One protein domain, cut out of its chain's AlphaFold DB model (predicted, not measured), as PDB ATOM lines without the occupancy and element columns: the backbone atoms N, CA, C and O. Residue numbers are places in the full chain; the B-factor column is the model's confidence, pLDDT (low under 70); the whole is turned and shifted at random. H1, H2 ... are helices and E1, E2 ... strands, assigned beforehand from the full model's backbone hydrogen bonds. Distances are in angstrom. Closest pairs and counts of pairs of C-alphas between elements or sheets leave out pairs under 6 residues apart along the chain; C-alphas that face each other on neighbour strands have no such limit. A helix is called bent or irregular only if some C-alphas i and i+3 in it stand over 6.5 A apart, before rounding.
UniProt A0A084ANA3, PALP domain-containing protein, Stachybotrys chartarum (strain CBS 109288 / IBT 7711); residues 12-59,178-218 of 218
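AT A GLANCE: This is residues 12 to 59 and 178 to 218 of the 218 residues of the protein "PALP domain-containing protein" of Stachybotrys chartarum (strain CBS 109288 / IBT 7711) (UniProt A0A084ANA3). A long, thin hairpin of two short strands, E1 and E2, has the small helix H1 toward one end of the long axis and the loop of residues 30 to 44 at the other. H2 passes over the hairpin's flank with its residues 184 to 191, and H3 crosses H2 on the side away from the strands. The printed part has 89 residues, in the order H1, E1, E2, H2, H3; the two-stranded sheet is antiparallel and the class is mostly helix, with under half of the residues in named elements. It is only just compact, close to loose, with a radius of gyration of the C-alphas of 14.0 A, and elongated, spanning 45 by 28 by 25 A.

IN THESE COORDINATES: E1 is residues 27 to 29, from C-alpha 27 at (2.523, 8.303, -39.548), and E2 is residues 45 to 47. H2, residues 178 to 191, is 19.6 A long; it is irregular, but only just: C-alphas 182 and 185 are 6.7 A apart. H3, residues 206 to 216, is 16.0 A long and ends at (-11.358, 20.729, -31.229). H1 is residues 12 to 17, 8.8 A long.

HOW THE PARTS SIT: E1 and E2 form a hairpin, antiparallel at 155 degrees, with N 28 and O 46 at 2.9 A, within hydrogen-bond range. The closest C-alphas of E1 and H2 are those of Leu 27 and Gln 191, 7.3 A. H2 and H3 touch, closest at the C-alphas of Glu 181 and Ala 210, 4.8 A, at a steep tilt of 53 degrees, the same way. H3 is apart from E1 and E2, and H1 is apart from E2, H2 and H3. Every O i to N i+4 pair is within hydrogen-bond range in H1 and H3, and 8 of 10 in H2.

THE WHOLE: The C-alphas farthest apart are those of Ala 12 and Asp 40, 46.1 A. Residues 60 to 177 are not printed, and C-alphas 59 and 178 are 13.2 A apart across the cut. The links E1 to E2 and H2 to H3 are long. Mean pLDDT of the printed part is 81.2; residue 59 and residues 201 to 218 are under 70.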
ATOM      1  N   ALA A  12      -8.015   2.790 -62.981       88.62
ATOM      2  CA  ALA A  12      -7.091   2.445 -61.898       88.62
ATOM      3  C   ALA A  12      -6.311   3.657 -61.363       88.62
ATOM      4  O   ALA A  12      -6.116   3.770 -60.154       88.62
ATOM      5  N   LEU A  13      -5.895   4.574 -62.243       83.88
ATOM      6  CA  LEU A  13      -5.191   5.793 -61.842       83.88
ATOM      7  C   LEU A  13      -6.117   6.769 -61.111       83.88
ATOM      8  O   LEU A  13      -5.743   7.266 -60.056       83.88
ATOM      9  N   ALA A  14      -7.341   6.988 -61.597       81.56
ATOM     10  CA  ALA A  14      -8.322   7.820 -60.900       81.56
ATOM     11  C   ALA A  14      -8.611   7.275 -59.490       81.56
ATOM     12  O   ALA A  14      -8.586   8.016 -58.509       81.56
ATOM     13  N   GLN A  15      -8.775   5.955 -59.370       82.88
ATOM     14  CA  GLN A  15      -8.964   5.287 -58.084       82.88
ATOM     15  C   GLN A  15      -7.736   5.388 -57.171       82.88
ATOM     16  O   GLN A  15      -7.900   5.492 -55.958       82.88
ATOM     17  N   TYR A  16      -6.519   5.362 -57.722       85.50
ATOM     18  CA  TYR A  16      -5.290   5.562 -56.949       85.50
ATOM     19  C   TYR A  16      -5.199   6.980 -56.377       85.50
ATOM     20  O   TYR A  16      -4.691   7.165 -55.273       85.50
ATOM     21  N   PHE A  17      -5.733   7.977 -57.081       82.38
ATOM     22  CA  PHE A  17      -5.780   9.344 -56.577       82.38
ATOM     23  C   PHE A  17      -6.882   9.594 -55.533       82.38
ATOM     24  O   PHE A  17      -6.798  10.597 -54.833       82.38
ATOM     25  N   ASP A  18      -7.843   8.683 -55.354       80.25
ATOM     26  CA  ASP A  18      -8.933   8.774 -54.371       80.25
ATOM     27  C   ASP A  18      -8.529   8.223 -52.973       80.25
ATOM     28  O   ASP A  18      -8.375   7.010 -52.798       80.25
ATOM     29  N   PRO A  19      -8.374   9.051 -51.921       79.56
ATOM     30  CA  PRO A  19      -7.995   8.643 -50.575       79.56
ATOM     31  C   PRO A  19      -9.008   7.758 -49.879       79.56
ATOM     32  O   PRO A  19      -8.598   7.032 -48.982       79.56
ATOM     33  N   ASP A  20     -10.288   7.777 -50.264       82.81
ATOM     34  CA  ASP A  20     -11.270   6.855 -49.682       82.81
ATOM     35  C   ASP A  20     -11.010   5.409 -50.152       82.81
ATOM     36  O   ASP A  20     -11.448   4.436 -49.527       82.81
ATOM     37  N   ARG A  21     -10.238   5.247 -51.235       83.56
ATOM     38  CA  ARG A  21      -9.769   3.953 -51.747       83.56
ATOM     39  C   ARG A  21      -8.363   3.581 -51.293       83.56
ATOM     40  O   ARG A  21      -7.980   2.424 -51.475       83.56
ATOM     41  N   ASN A  22      -7.624   4.507 -50.686       85.12
ATOM     42  CA  ASN A  22      -6.266   4.280 -50.204       85.12
ATOM     43  C   ASN A  22      -6.238   3.953 -48.701       85.12
ATOM     44  O   ASN A  22      -7.111   4.382 -47.945       85.12
ATOM     45  N   PRO A  23      -5.223   3.209 -48.227       88.31
ATOM     46  CA  PRO A  23      -4.962   3.105 -46.797       88.31
ATOM     47  C   PRO A  23      -4.548   4.470 -46.209       88.31
ATOM     48  O   PRO A  23      -4.069   5.343 -46.941       88.31
ATOM     49  N   PRO A  24      -4.670   4.663 -44.881       89.44
ATOM     50  CA  PRO A  24      -4.157   5.857 -44.221       89.44
ATOM     51  C   PRO A  24      -2.679   6.092 -44.536       89.44
ATOM     52  O   PRO A  24      -1.869   5.163 -44.499       89.44
ATOM     53  N   LEU A  25      -2.312   7.348 -44.802       91.62
ATOM     54  CA  LEU A  25      -0.917   7.683 -45.096       91.62
ATOM     55  C   LEU A  25      -0.020   7.382 -43.885       91.62
ATOM     56  O   LEU A  25      -0.488   7.531 -42.747       91.62
ATOM     57  N   PRO A  26       1.264   7.036 -44.090       95.19
ATOM     58  CA  PRO A  26       2.160   6.706 -42.990       95.19
ATOM     59  C   PRO A  26       2.259   7.834 -41.960       95.19
ATOM     60  O   PRO A  26       2.410   9.009 -42.311       95.19
ATOM     61  N   LEU A  27       2.193   7.459 -40.687       96.31
ATOM     62  CA  LEU A  27       2.523   8.303 -39.548       96.31
ATOM     63  C   LEU A  27       3.756   7.685 -38.892       96.31
ATOM     64  O   LEU A  27       3.692   6.563 -38.395       96.31
ATOM     65  N   ILE A  28       4.890   8.376 -38.977       96.69
ATOM     66  CA  ILE A  28       6.194   7.819 -38.612       96.69
ATOM     67  C   ILE A  28       6.695   8.508 -37.358       96.69
ATOM     68  O   ILE A  28       6.778   9.731 -37.306       96.69
ATOM     69  N   GLU A  29       7.060   7.725 -36.355       96.62
ATOM     70  CA  GLU A  29       7.712   8.262 -35.173       96.62
ATOM     71  C   GLU A  29       9.142   8.717 -35.484       96.62
ATOM     72  O   GLU A  29       9.921   8.001 -36.115       96.62
ATOM     73  N   VAL A  30       9.499   9.909 -35.017       95.62
ATOM     74  CA  VAL A  30      10.845  10.456 -35.164       95.62
ATOM     75  C   VAL A  30      11.801   9.725 -34.206       95.62
ATOM     76  O   VAL A  30      11.554   9.706 -32.993       95.62
ATOM     77  N   PRO A  31      12.900   9.136 -34.717       94.25
ATOM     78  CA  PRO A  31      13.834   8.362 -33.906       94.25
ATOM     79  C   PRO A  31      14.673   9.252 -32.981       94.25
ATOM     80  O   PRO A  31      14.809  10.455 -33.196       94.25
ATOM     81  N   ASP A  32      15.303   8.632 -31.987       92.00
ATOM     82  CA  ASP A  32      16.079   9.275 -30.918       92.00
ATOM     83  C   ASP A  32      17.131  10.263 -31.431       92.00
ATOM     84  O   ASP A  32      17.270  11.354 -30.887       92.00
ATOM     85  N   GLY A  33      17.834   9.923 -32.515       94.44
ATOM     86  CA  GLY A  33      18.855  10.797 -33.103       94.44
ATOM     87  C   GLY A  33      18.316  12.116 -33.671       94.44
ATOM     88  O   GLY A  33      19.098  13.027 -33.922       94.44
ATOM     89  N   LEU A  34      16.998  12.224 -33.872       94.56
ATOM     90  CA  LEU A  34      16.317  13.402 -34.418       94.56
ATOM     91  C   LEU A  34      15.289  14.007 -33.446       94.56
ATOM     92  O   LEU A  34      14.781  15.096 -33.706       94.56
ATOM     93  N   ASN A  35      14.982  13.328 -32.337       95.81
ATOM     94  CA  ASN A  35      14.066  13.804 -31.303       95.81
ATOM     95  C   ASN A  35      14.833  14.092 -29.996       95.81
ATOM     96  O   ASN A  35      14.971  13.196 -29.157       95.81
ATOM     97  N   PRO A  36      15.290  15.340 -29.778       94.06
ATOM     98  CA  PRO A  36      16.055  15.695 -28.583       94.06
ATOM     99  C   PRO A  36      15.237  15.605 -27.284       94.06
ATOM    100  O   PRO A  36      15.824  15.476 -26.216       94.06
ATOM    101  N   PHE A  37      13.903  15.619 -27.365       94.31
ATOM    102  CA  PHE A  37      12.992  15.641 -26.213       94.31
ATOM    103  C   PHE A  37      12.471  14.253 -25.817       94.31
ATOM    104  O   PHE A  37      11.657  14.122 -24.901       94.31
ATOM    105  N   ARG A  38      12.922  13.183 -26.487       92.44
ATOM    106  CA  ARG A  38      12.437  11.821 -26.212       92.44
ATOM    107  C   ARG A  38      12.673  11.393 -24.766       92.44
ATOM    108  O   ARG A  38      11.827  10.730 -24.174       92.44
ATOM    109  N   ARG A  39      13.820  11.784 -24.198       92.69
ATOM    110  CA  ARG A  39      14.188  11.488 -22.803       92.69
ATOM    111  C   ARG A  39      13.288  12.199 -21.792       92.69
ATOM    112  O   ARG A  39      13.122  11.688 -20.692       92.69
ATOM    113  N   ASP A  40      12.656  13.293 -22.203       95.06
ATOM    114  CA  ASP A  40      11.684  14.049 -21.408       95.06
ATOM    115  C   ASP A  40      10.254  13.496 -21.571       95.06
ATOM    116  O   ASP A  40       9.286  14.102 -21.120       95.06
ATOM    117  N   GLY A  41      10.100  12.348 -22.245       92.69
ATOM    118  CA  GLY A  41       8.810  11.708 -22.505       92.69
ATOM    119  C   GLY A  41       8.066  12.246 -23.730       92.69
ATOM    120  O   GLY A  41       6.954  11.798 -24.004       92.69
ATOM    121  N   VAL A  42       8.658  13.163 -24.506       94.56
ATOM    122  CA  VAL A  42       8.010  13.746 -25.691       94.56
ATOM    123  C   VAL A  42       8.200  12.845 -26.912       94.56
ATOM    124  O   VAL A  42       9.316  12.588 -27.368       94.56
ATOM    125  N   ARG A  43       7.088  12.393 -27.494       95.50
ATOM    126  CA  ARG A  43       7.059  11.606 -28.735       95.50
ATOM    127  C   ARG A  43       6.685  12.526 -29.897       95.50
ATOM    128  O   ARG A  43       5.667  13.207 -29.837       95.50
ATOM    129  N   ILE A  44       7.500  12.552 -30.949       95.62
ATOM    130  CA  ILE A  44       7.244  13.353 -32.155       95.62
ATOM    131  C   ILE A  44       6.925  12.399 -33.301       95.62
ATOM    132  O   ILE A  44       7.673  11.453 -33.537       95.62
ATOM    133  N   TYR A  45       5.844  12.671 -34.028       96.00
ATOM    134  CA  TYR A  45       5.431  11.900 -35.198       96.00
ATOM    135  C   TYR A  45       5.337  12.799 -36.434       96.00
ATOM    136  O   TYR A  45       4.880  13.939 -36.356       96.00
ATOM    137  N   ALA A  46       5.749  12.275 -37.586       94.50
ATOM    138  CA  ALA A  46       5.676  12.922 -38.887       94.50
ATOM    139  C   ALA A  46       4.621  12.232 -39.764       94.50
ATOM    140  O   ALA A  46       4.730  11.045 -40.082       94.50
ATOM    141  N   LYS A  47       3.589  12.979 -40.175       93.38
ATOM    142  CA  LYS A  47       2.580  12.504 -41.132       93.38
ATOM    143  C   LYS A  47       3.125  12.656 -42.553       93.38
ATOM    144  O   LYS A  47       3.338  13.769 -43.032       93.38
ATOM    145  N   MET A  48       3.333  11.540 -43.241       92.19
ATOM    146  CA  MET A  48       4.024  11.499 -44.531       92.19
ATOM    147  C   MET A  48       3.087  11.833 -45.694       92.19
ATOM    148  O   MET A  48       2.708  10.969 -46.481       92.19
ATOM    149  N   LEU A  49       2.729  13.112 -45.841       87.00
ATOM    150  CA  LEU A  49       1.931  13.597 -46.980       87.00
ATOM    151  C   LEU A  49       2.671  13.477 -48.326       87.00
ATOM    152  O   LEU A  49       2.056  13.554 -49.383       87.00
ATOM    153  N   THR A  50       3.983  13.239 -48.303       85.62
ATOM    154  CA  THR A  50       4.782  12.885 -49.487       85.62
ATOM    155  C   THR A  50       4.433  11.513 -50.062       85.62
ATOM    156  O   THR A  50       4.792  11.238 -51.200       85.62
ATOM    157  N   ALA A  51       3.726  10.659 -49.315       89.19
ATOM    158  CA  ALA A  51       3.239   9.368 -49.801       89.19
ATOM    159  C   ALA A  51       1.956   9.483 -50.645       89.19
ATOM    160  O   ALA A  51       1.431   8.471 -51.104       89.19
ATOM    161  N   LEU A  52       1.434  10.698 -50.840       87.00
ATOM    162  CA  LEU A  52       0.344  10.936 -51.778       87.00
ATOM    163  C   LEU A  52       0.774  10.613 -53.222       87.00
ATOM    164  O   LEU A  52       1.952  10.755 -53.546       87.00
ATOM    165  N   PRO A  53      -0.169  10.273 -54.115       84.25
ATOM    166  CA  PRO A  53       0.103   9.952 -55.522       84.25
ATOM    167  C   PRO A  53       0.957  10.977 -56.281       84.25
ATOM    168  O   PRO A  53       1.900  10.602 -56.972       84.25
ATOM    169  N   ALA A  54       0.698  12.280 -56.105       81.06
ATOM    170  CA  ALA A  54       1.510  13.345 -56.710       81.06
ATOM    171  C   ALA A  54       2.702  13.780 -55.831       81.06
ATOM    172  O   ALA A  54       3.315  14.825 -56.063       81.06
ATOM    173  N   GLN A  55       2.981  13.023 -54.771       83.56
ATOM    174  CA  GLN A  55       4.059  13.216 -53.800       83.56
ATOM    175  C   GLN A  55       4.058  14.570 -53.084       83.56
ATOM    176  O   GLN A  55       5.073  15.011 -52.541       83.56
ATOM    177  N   ASN A  56       2.918  15.261 -53.064       79.50
ATOM    178  CA  ASN A  56       2.804  16.549 -52.406       79.50
ATOM    179  C   ASN A  56       1.400  16.777 -51.843       79.50
ATOM    180  O   ASN A  56       0.405  16.286 -52.362       79.50
ATOM    181  N   VAL A  57       1.320  17.599 -50.798       72.19
ATOM    182  CA  VAL A  57       0.075  17.872 -50.065       72.19
ATOM    183  C   VAL A  57      -1.039  18.501 -50.913       72.19
ATOM    184  O   VAL A  57      -2.209  18.405 -50.555       72.19
ATOM    185  N   LYS A  58      -0.703  19.133 -52.046       72.38
ATOM    186  CA  LYS A  58      -1.680  19.798 -52.924       72.38
ATOM    187  C   LYS A  58      -2.457  18.822 -53.806       72.38
ATOM    188  O   LYS A  58      -3.303  19.271 -54.568       72.38
ATOM    189  N   SER A  59      -2.191  17.520 -53.701       65.00
ATOM    190  CA  SER A  59      -2.928  16.484 -54.423       65.00
ATOM    191  C   SER A  59      -4.026  15.800 -53.612       65.00
ATOM    192  O   SER A  59      -4.617  14.851 -54.118       65.00
ATOM    193  N   LYS A 178     -10.930  22.264 -46.244       70.62
ATOM    194  CA  LYS A 178     -11.928  21.196 -46.032       70.62
ATOM    195  C   LYS A 178     -11.379  19.798 -46.341       70.62
ATOM    196  O   LYS A 178     -11.646  18.855 -45.598       70.62
ATOM    197  N   ALA A 179     -10.520  19.674 -47.354       72.25
ATOM    198  CA  ALA A 179      -9.766  18.453 -47.644       72.25
ATOM    199  C   ALA A 179      -9.044  17.880 -46.407       72.25
ATOM    200  O   ALA A 179      -9.110  16.691 -46.079       72.25
ATOM    201  N   HIS A 180      -8.360  18.744 -45.666       78.50
ATOM    202  CA  HIS A 180      -7.623  18.334 -44.480       78.50
ATOM    203  C   HIS A 180      -8.545  18.003 -43.302       78.50
ATOM    204  O   HIS A 180      -8.214  17.096 -42.538       78.50
ATOM    205  N   GLU A 181      -9.697  18.671 -43.191       79.50
ATOM    206  CA  GLU A 181     -10.733  18.369 -42.189       79.50
ATOM    207  C   GLU A 181     -11.346  16.981 -42.423       79.50
ATOM    208  O   GLU A 181     -11.568  16.242 -41.468       79.50
ATOM    209  N   ARG A 182     -11.571  16.596 -43.688       79.94
ATOM    210  CA  ARG A 182     -12.165  15.297 -44.042       79.94
ATOM    211  C   ARG A 182     -11.183  14.134 -43.969       79.94
ATOM    212  O   ARG A 182     -11.551  13.071 -43.479       79.94
ATOM    213  N   TRP A 183      -9.958  14.296 -44.471       83.44
ATOM    214  CA  TRP A 183      -9.024  13.168 -44.605       83.44
ATOM    215  C   TRP A 183      -7.843  13.229 -43.649       83.44
ATOM    216  O   TRP A 183      -7.516  12.235 -43.007       83.44
ATOM    217  N   THR A 184      -7.164  14.374 -43.555       86.44
ATOM    218  CA  THR A 184      -5.900  14.440 -42.804       86.44
ATOM    219  C   THR A 184      -6.138  14.360 -41.299       86.44
ATOM    220  O   THR A 184      -5.493  13.556 -40.631       86.44
ATOM    221  N   GLY A 185      -7.075  15.156 -40.775       88.25
ATOM    222  CA  GLY A 185      -7.424  15.187 -39.353       88.25
ATOM    223  C   GLY A 185      -7.901  13.827 -38.833       88.25
ATOM    224  O   GLY A 185      -7.255  13.280 -37.939       88.25
ATOM    225  N   PRO A 186      -8.954  13.228 -39.420       89.88
ATOM    226  CA  PRO A 186      -9.474  11.937 -38.973       89.88
ATOM    227  C   PRO A 186      -8.452  10.802 -39.046       89.88
ATOM    228  O   PRO A 186      -8.385   9.994 -38.125       89.88
ATOM    229  N   GLN A 187      -7.598  10.761 -40.079       91.69
ATOM    230  CA  GLN A 187      -6.528   9.761 -40.136       91.69
ATOM    231  C   GLN A 187      -5.527   9.921 -38.988       91.69
ATOM    232  O   GLN A 187      -5.116   8.920 -38.414       91.69
ATOM    233  N   ILE A 188      -5.126  11.152 -38.650       92.75
ATOM    234  CA  ILE A 188      -4.202  11.391 -37.531       92.75
ATOM    235  C   ILE A 188      -4.841  10.945 -36.217       92.75
ATOM    236  O   ILE A 188      -4.205  10.209 -35.474       92.75
ATOM    237  N   LEU A 189      -6.096  11.323 -35.960       92.81
ATOM    238  CA  LEU A 189      -6.810  10.943 -34.736       92.81
ATOM    239  C   LEU A 189      -7.019   9.428 -34.631       92.81
ATOM    240  O   LEU A 189      -6.916   8.866 -33.547       92.81
ATOM    241  N   GLN A 190      -7.262   8.749 -35.755       93.50
ATOM    242  CA  GLN A 190      -7.362   7.292 -35.792       93.50
ATOM    243  C   GLN A 190      -6.009   6.606 -35.537       93.50
ATOM    244  O   GLN A 190      -5.966   5.554 -34.907       93.50
ATOM    245  N   GLN A 191      -4.915   7.163 -36.065       95.69
ATOM    246  CA  GLN A 191      -3.576   6.568 -35.982       95.69
ATOM    247  C   GLN A 191      -2.826   6.908 -34.689       95.69
ATOM    248  O   GLN A 191      -1.943   6.148 -34.304       95.69
ATOM    249  N   LEU A 192      -3.141   8.039 -34.055       95.88
ATOM    250  CA  LEU A 192      -2.518   8.518 -32.820       95.88
ATOM    251  C   LEU A 192      -3.569   9.179 -31.907       95.88
ATOM    252  O   LEU A 192      -3.593  10.409 -31.791       95.88
ATOM    253  N   PRO A 193      -4.464   8.390 -31.280       95.06
ATOM    254  CA  PRO A 193      -5.544   8.915 -30.439       95.06
ATOM    255  C   PRO A 193      -5.063   9.734 -29.232       95.06
ATOM    256  O   PRO A 193      -5.795  10.577 -28.724       95.06
ATOM    257  N   GLU A 194      -3.837   9.500 -28.766       92.81
ATOM    258  CA  GLU A 194      -3.222  10.164 -27.615       92.81
ATOM    259  C   GLU A 194      -2.556  11.516 -27.938       92.81
ATOM    260  O   GLU A 194      -1.907  12.105 -27.073       92.81
ATOM    261  N   ILE A 195      -2.671  12.012 -29.176       93.25
ATOM    262  CA  ILE A 195      -2.024  13.253 -29.618       93.25
ATOM    263  C   ILE A 195      -2.403  14.462 -28.742       93.25
ATOM    264  O   ILE A 195      -3.570  14.810 -28.586       93.25
ATOM    265  N   ASN A 196      -1.396  15.165 -28.212       90.94
ATOM    266  CA  ASN A 196      -1.607  16.359 -27.377       90.94
ATOM    267  C   ASN A 196      -1.358  17.674 -28.125       90.94
ATOM    268  O   ASN A 196      -1.958  18.698 -27.811       90.94
ATOM    269  N   VAL A 197      -0.441  17.659 -29.097       90.75
ATOM    270  CA  VAL A 197      -0.002  18.848 -29.836       90.75
ATOM    271  C   VAL A 197       0.101  18.503 -31.315       90.75
ATOM    272  O   VAL A 197       0.695  17.494 -31.686       90.75
ATOM    273  N   PHE A 198      -0.438  19.377 -32.163       86.81
ATOM    274  CA  PHE A 198      -0.283  19.307 -33.610       86.81
ATOM    275  C   PHE A 198       0.411  20.566 -34.125       86.81
ATOM    276  O   PHE A 198       0.056  21.681 -33.747       86.81
ATOM    277  N   SER A 199       1.396  20.380 -35.001       84.88
ATOM    278  CA  SER A 199       2.159  21.463 -35.616       84.88
ATOM    279  C   SER A 199       2.271  21.241 -37.120       84.88
ATOM    280  O   SER A 199       2.478  20.120 -37.582       84.88
ATOM    281  N   THR A 200       2.141  22.318 -37.891       79.94
ATOM    282  CA  THR A 200       2.316  22.318 -39.346       79.94
ATOM    283  C   THR A 200       2.885  23.652 -39.805       79.94
ATOM    284  O   THR A 200       2.632  24.699 -39.212       79.94
ATOM    285  N   THR A 201       3.623  23.638 -40.911       66.50
ATOM    286  CA  THR A 201       4.057  24.863 -41.588       66.50
ATOM    287  C   THR A 201       2.872  25.548 -42.268       66.50
ATOM    288  O   THR A 201       2.037  24.879 -42.886       66.50
ATOM    289  N   VAL A 202       2.814  26.879 -42.210       59.66
ATOM    290  CA  VAL A 202       1.765  27.678 -42.857       59.66
ATOM    291  C   VAL A 202       2.244  28.134 -44.237       59.66
ATOM    292  O   VAL A 202       3.134  28.969 -44.348       59.66
ATOM    293  N   GLY A 203       1.658  27.562 -45.293       58.94
ATOM    294  CA  GLY A 203       1.742  28.078 -46.665       58.94
ATOM    295  C   GLY A 203       0.469  28.853 -47.011       58.94
ATOM    296  O   GLY A 203       0.270  29.972 -46.564       58.94
ATOM    297  N   THR A 204      -0.462  28.215 -47.723       51.78
ATOM    298  CA  THR A 204      -1.812  28.756 -48.003       51.78
ATOM    299  C   THR A 204      -2.770  28.700 -46.796       51.78
ATOM    300  O   THR A 204      -3.973  28.829 -46.970       51.78
ATOM    301  N   GLY A 205      -2.289  28.392 -45.584       52.84
ATOM    302  CA  GLY A 205      -3.112  28.255 -44.367       52.84
ATOM    303  C   GLY A 205      -3.964  26.981 -44.240       52.84
ATOM    304  O   GLY A 205      -4.249  26.560 -43.120       52.84
ATOM    305  N   GLY A 206      -4.313  26.319 -45.351       51.81
ATOM    306  CA  GLY A 206      -5.319  25.247 -45.362       51.81
ATOM    307  C   GLY A 206      -5.042  24.042 -44.454       51.81
ATOM    308  O   GLY A 206      -5.935  23.591 -43.744       51.81
ATOM    309  N   THR A 207      -3.795  23.567 -44.400       52.44
ATOM    310  CA  THR A 207      -3.398  22.436 -43.541       52.44
ATOM    311  C   THR A 207      -3.475  22.778 -42.050       52.44
ATOM    312  O   THR A 207      -3.874  21.943 -41.249       52.44
ATOM    313  N   SER A 208      -3.146  24.017 -41.665       54.84
ATOM    314  CA  SER A 208      -3.154  24.438 -40.256       54.84
ATOM    315  C   SER A 208      -4.563  24.612 -39.714       54.84
ATOM    316  O   SER A 208      -4.858  24.137 -38.622       54.84
ATOM    317  N   ILE A 209      -5.432  25.286 -40.467       57.41
ATOM    318  CA  ILE A 209      -6.779  25.633 -40.001       57.41
ATOM    319  C   ILE A 209      -7.623  24.370 -39.794       57.41
ATOM    320  O   ILE A 209      -8.323  24.245 -38.790       57.41
ATOM    321  N   ALA A 210      -7.530  23.416 -40.719       54.38
ATOM    322  CA  ALA A 210      -8.389  22.243 -40.700       54.38
ATOM    323  C   ALA A 210      -7.996  21.227 -39.623       54.38
ATOM    324  O   ALA A 210      -8.860  20.744 -38.895       54.38
ATOM    325  N   SER A 211      -6.696  20.947 -39.469       54.72
ATOM    326  CA  SER A 211      -6.220  20.011 -38.449       54.72
ATOM    327  C   SER A 211      -6.571  20.487 -37.039       54.72
ATOM    328  O   SER A 211      -7.027  19.694 -36.223       54.72
ATOM    329  N   THR A 212      -6.470  21.792 -36.763       58.06
ATOM    330  CA  THR A 212      -6.884  22.351 -35.467       58.06
ATOM    331  C   THR A 212      -8.397  22.260 -35.244       58.06
ATOM    332  O   THR A 212      -8.833  22.082 -34.109       58.06
ATOM    333  N   LYS A 213      -9.214  22.376 -36.297       55.62
ATOM    334  CA  LYS A 213     -10.676  22.320 -36.180       55.62
ATOM    335  C   LYS A 213     -11.179  20.899 -35.907       55.62
ATOM    336  O   LYS A 213     -11.985  20.736 -34.997       55.62
ATOM    337  N   SER A 214     -10.636  19.883 -36.588       55.66
ATOM    338  CA  SER A 214     -10.950  18.472 -36.304       55.66
ATOM    339  C   SER A 214     -10.558  18.068 -34.877       55.66
ATOM    340  O   SER A 214     -11.308  17.363 -34.212       55.66
ATOM    341  N   MET A 215      -9.423  18.565 -34.369       54.69
ATOM    342  CA  MET A 215      -8.951  18.262 -33.008       54.69
ATOM    343  C   MET A 215      -9.753  18.957 -31.898       54.69
ATOM    344  O   MET A 215      -9.715  18.510 -30.762       54.69
ATOM    345  N   LYS A 216     -10.480  20.044 -32.199       48.72
ATOM    346  CA  LYS A 216     -11.358  20.729 -31.229       48.72
ATOM    347  C   LYS A 216     -12.744  20.094 -31.094       48.72
ATOM    348  O   LYS A 216     -13.482  20.471 -30.190       48.72
ATOM    349  N   GLN A 217     -13.121  19.211 -32.016       44.84
ATOM    350  CA  GLN A 217     -14.417  18.521 -32.024       44.84
ATOM    351  C   GLN A 217     -14.347  17.108 -31.417       44.84
ATOM    352  O   GLN A 217     -15.348  16.398 -31.447       44.84
ATOM    353  N   SER A 218     -13.173  16.706 -30.914       40.34
ATOM    354  CA  SER A 218     -12.929  15.430 -30.225       40.34
ATOM    355  C   SER A 218     -12.978  15.604 -28.712       40.34
ATOM    356  O   SER A 218     -12.512  16.667 -28.242       40.34
TER     357      SER A 218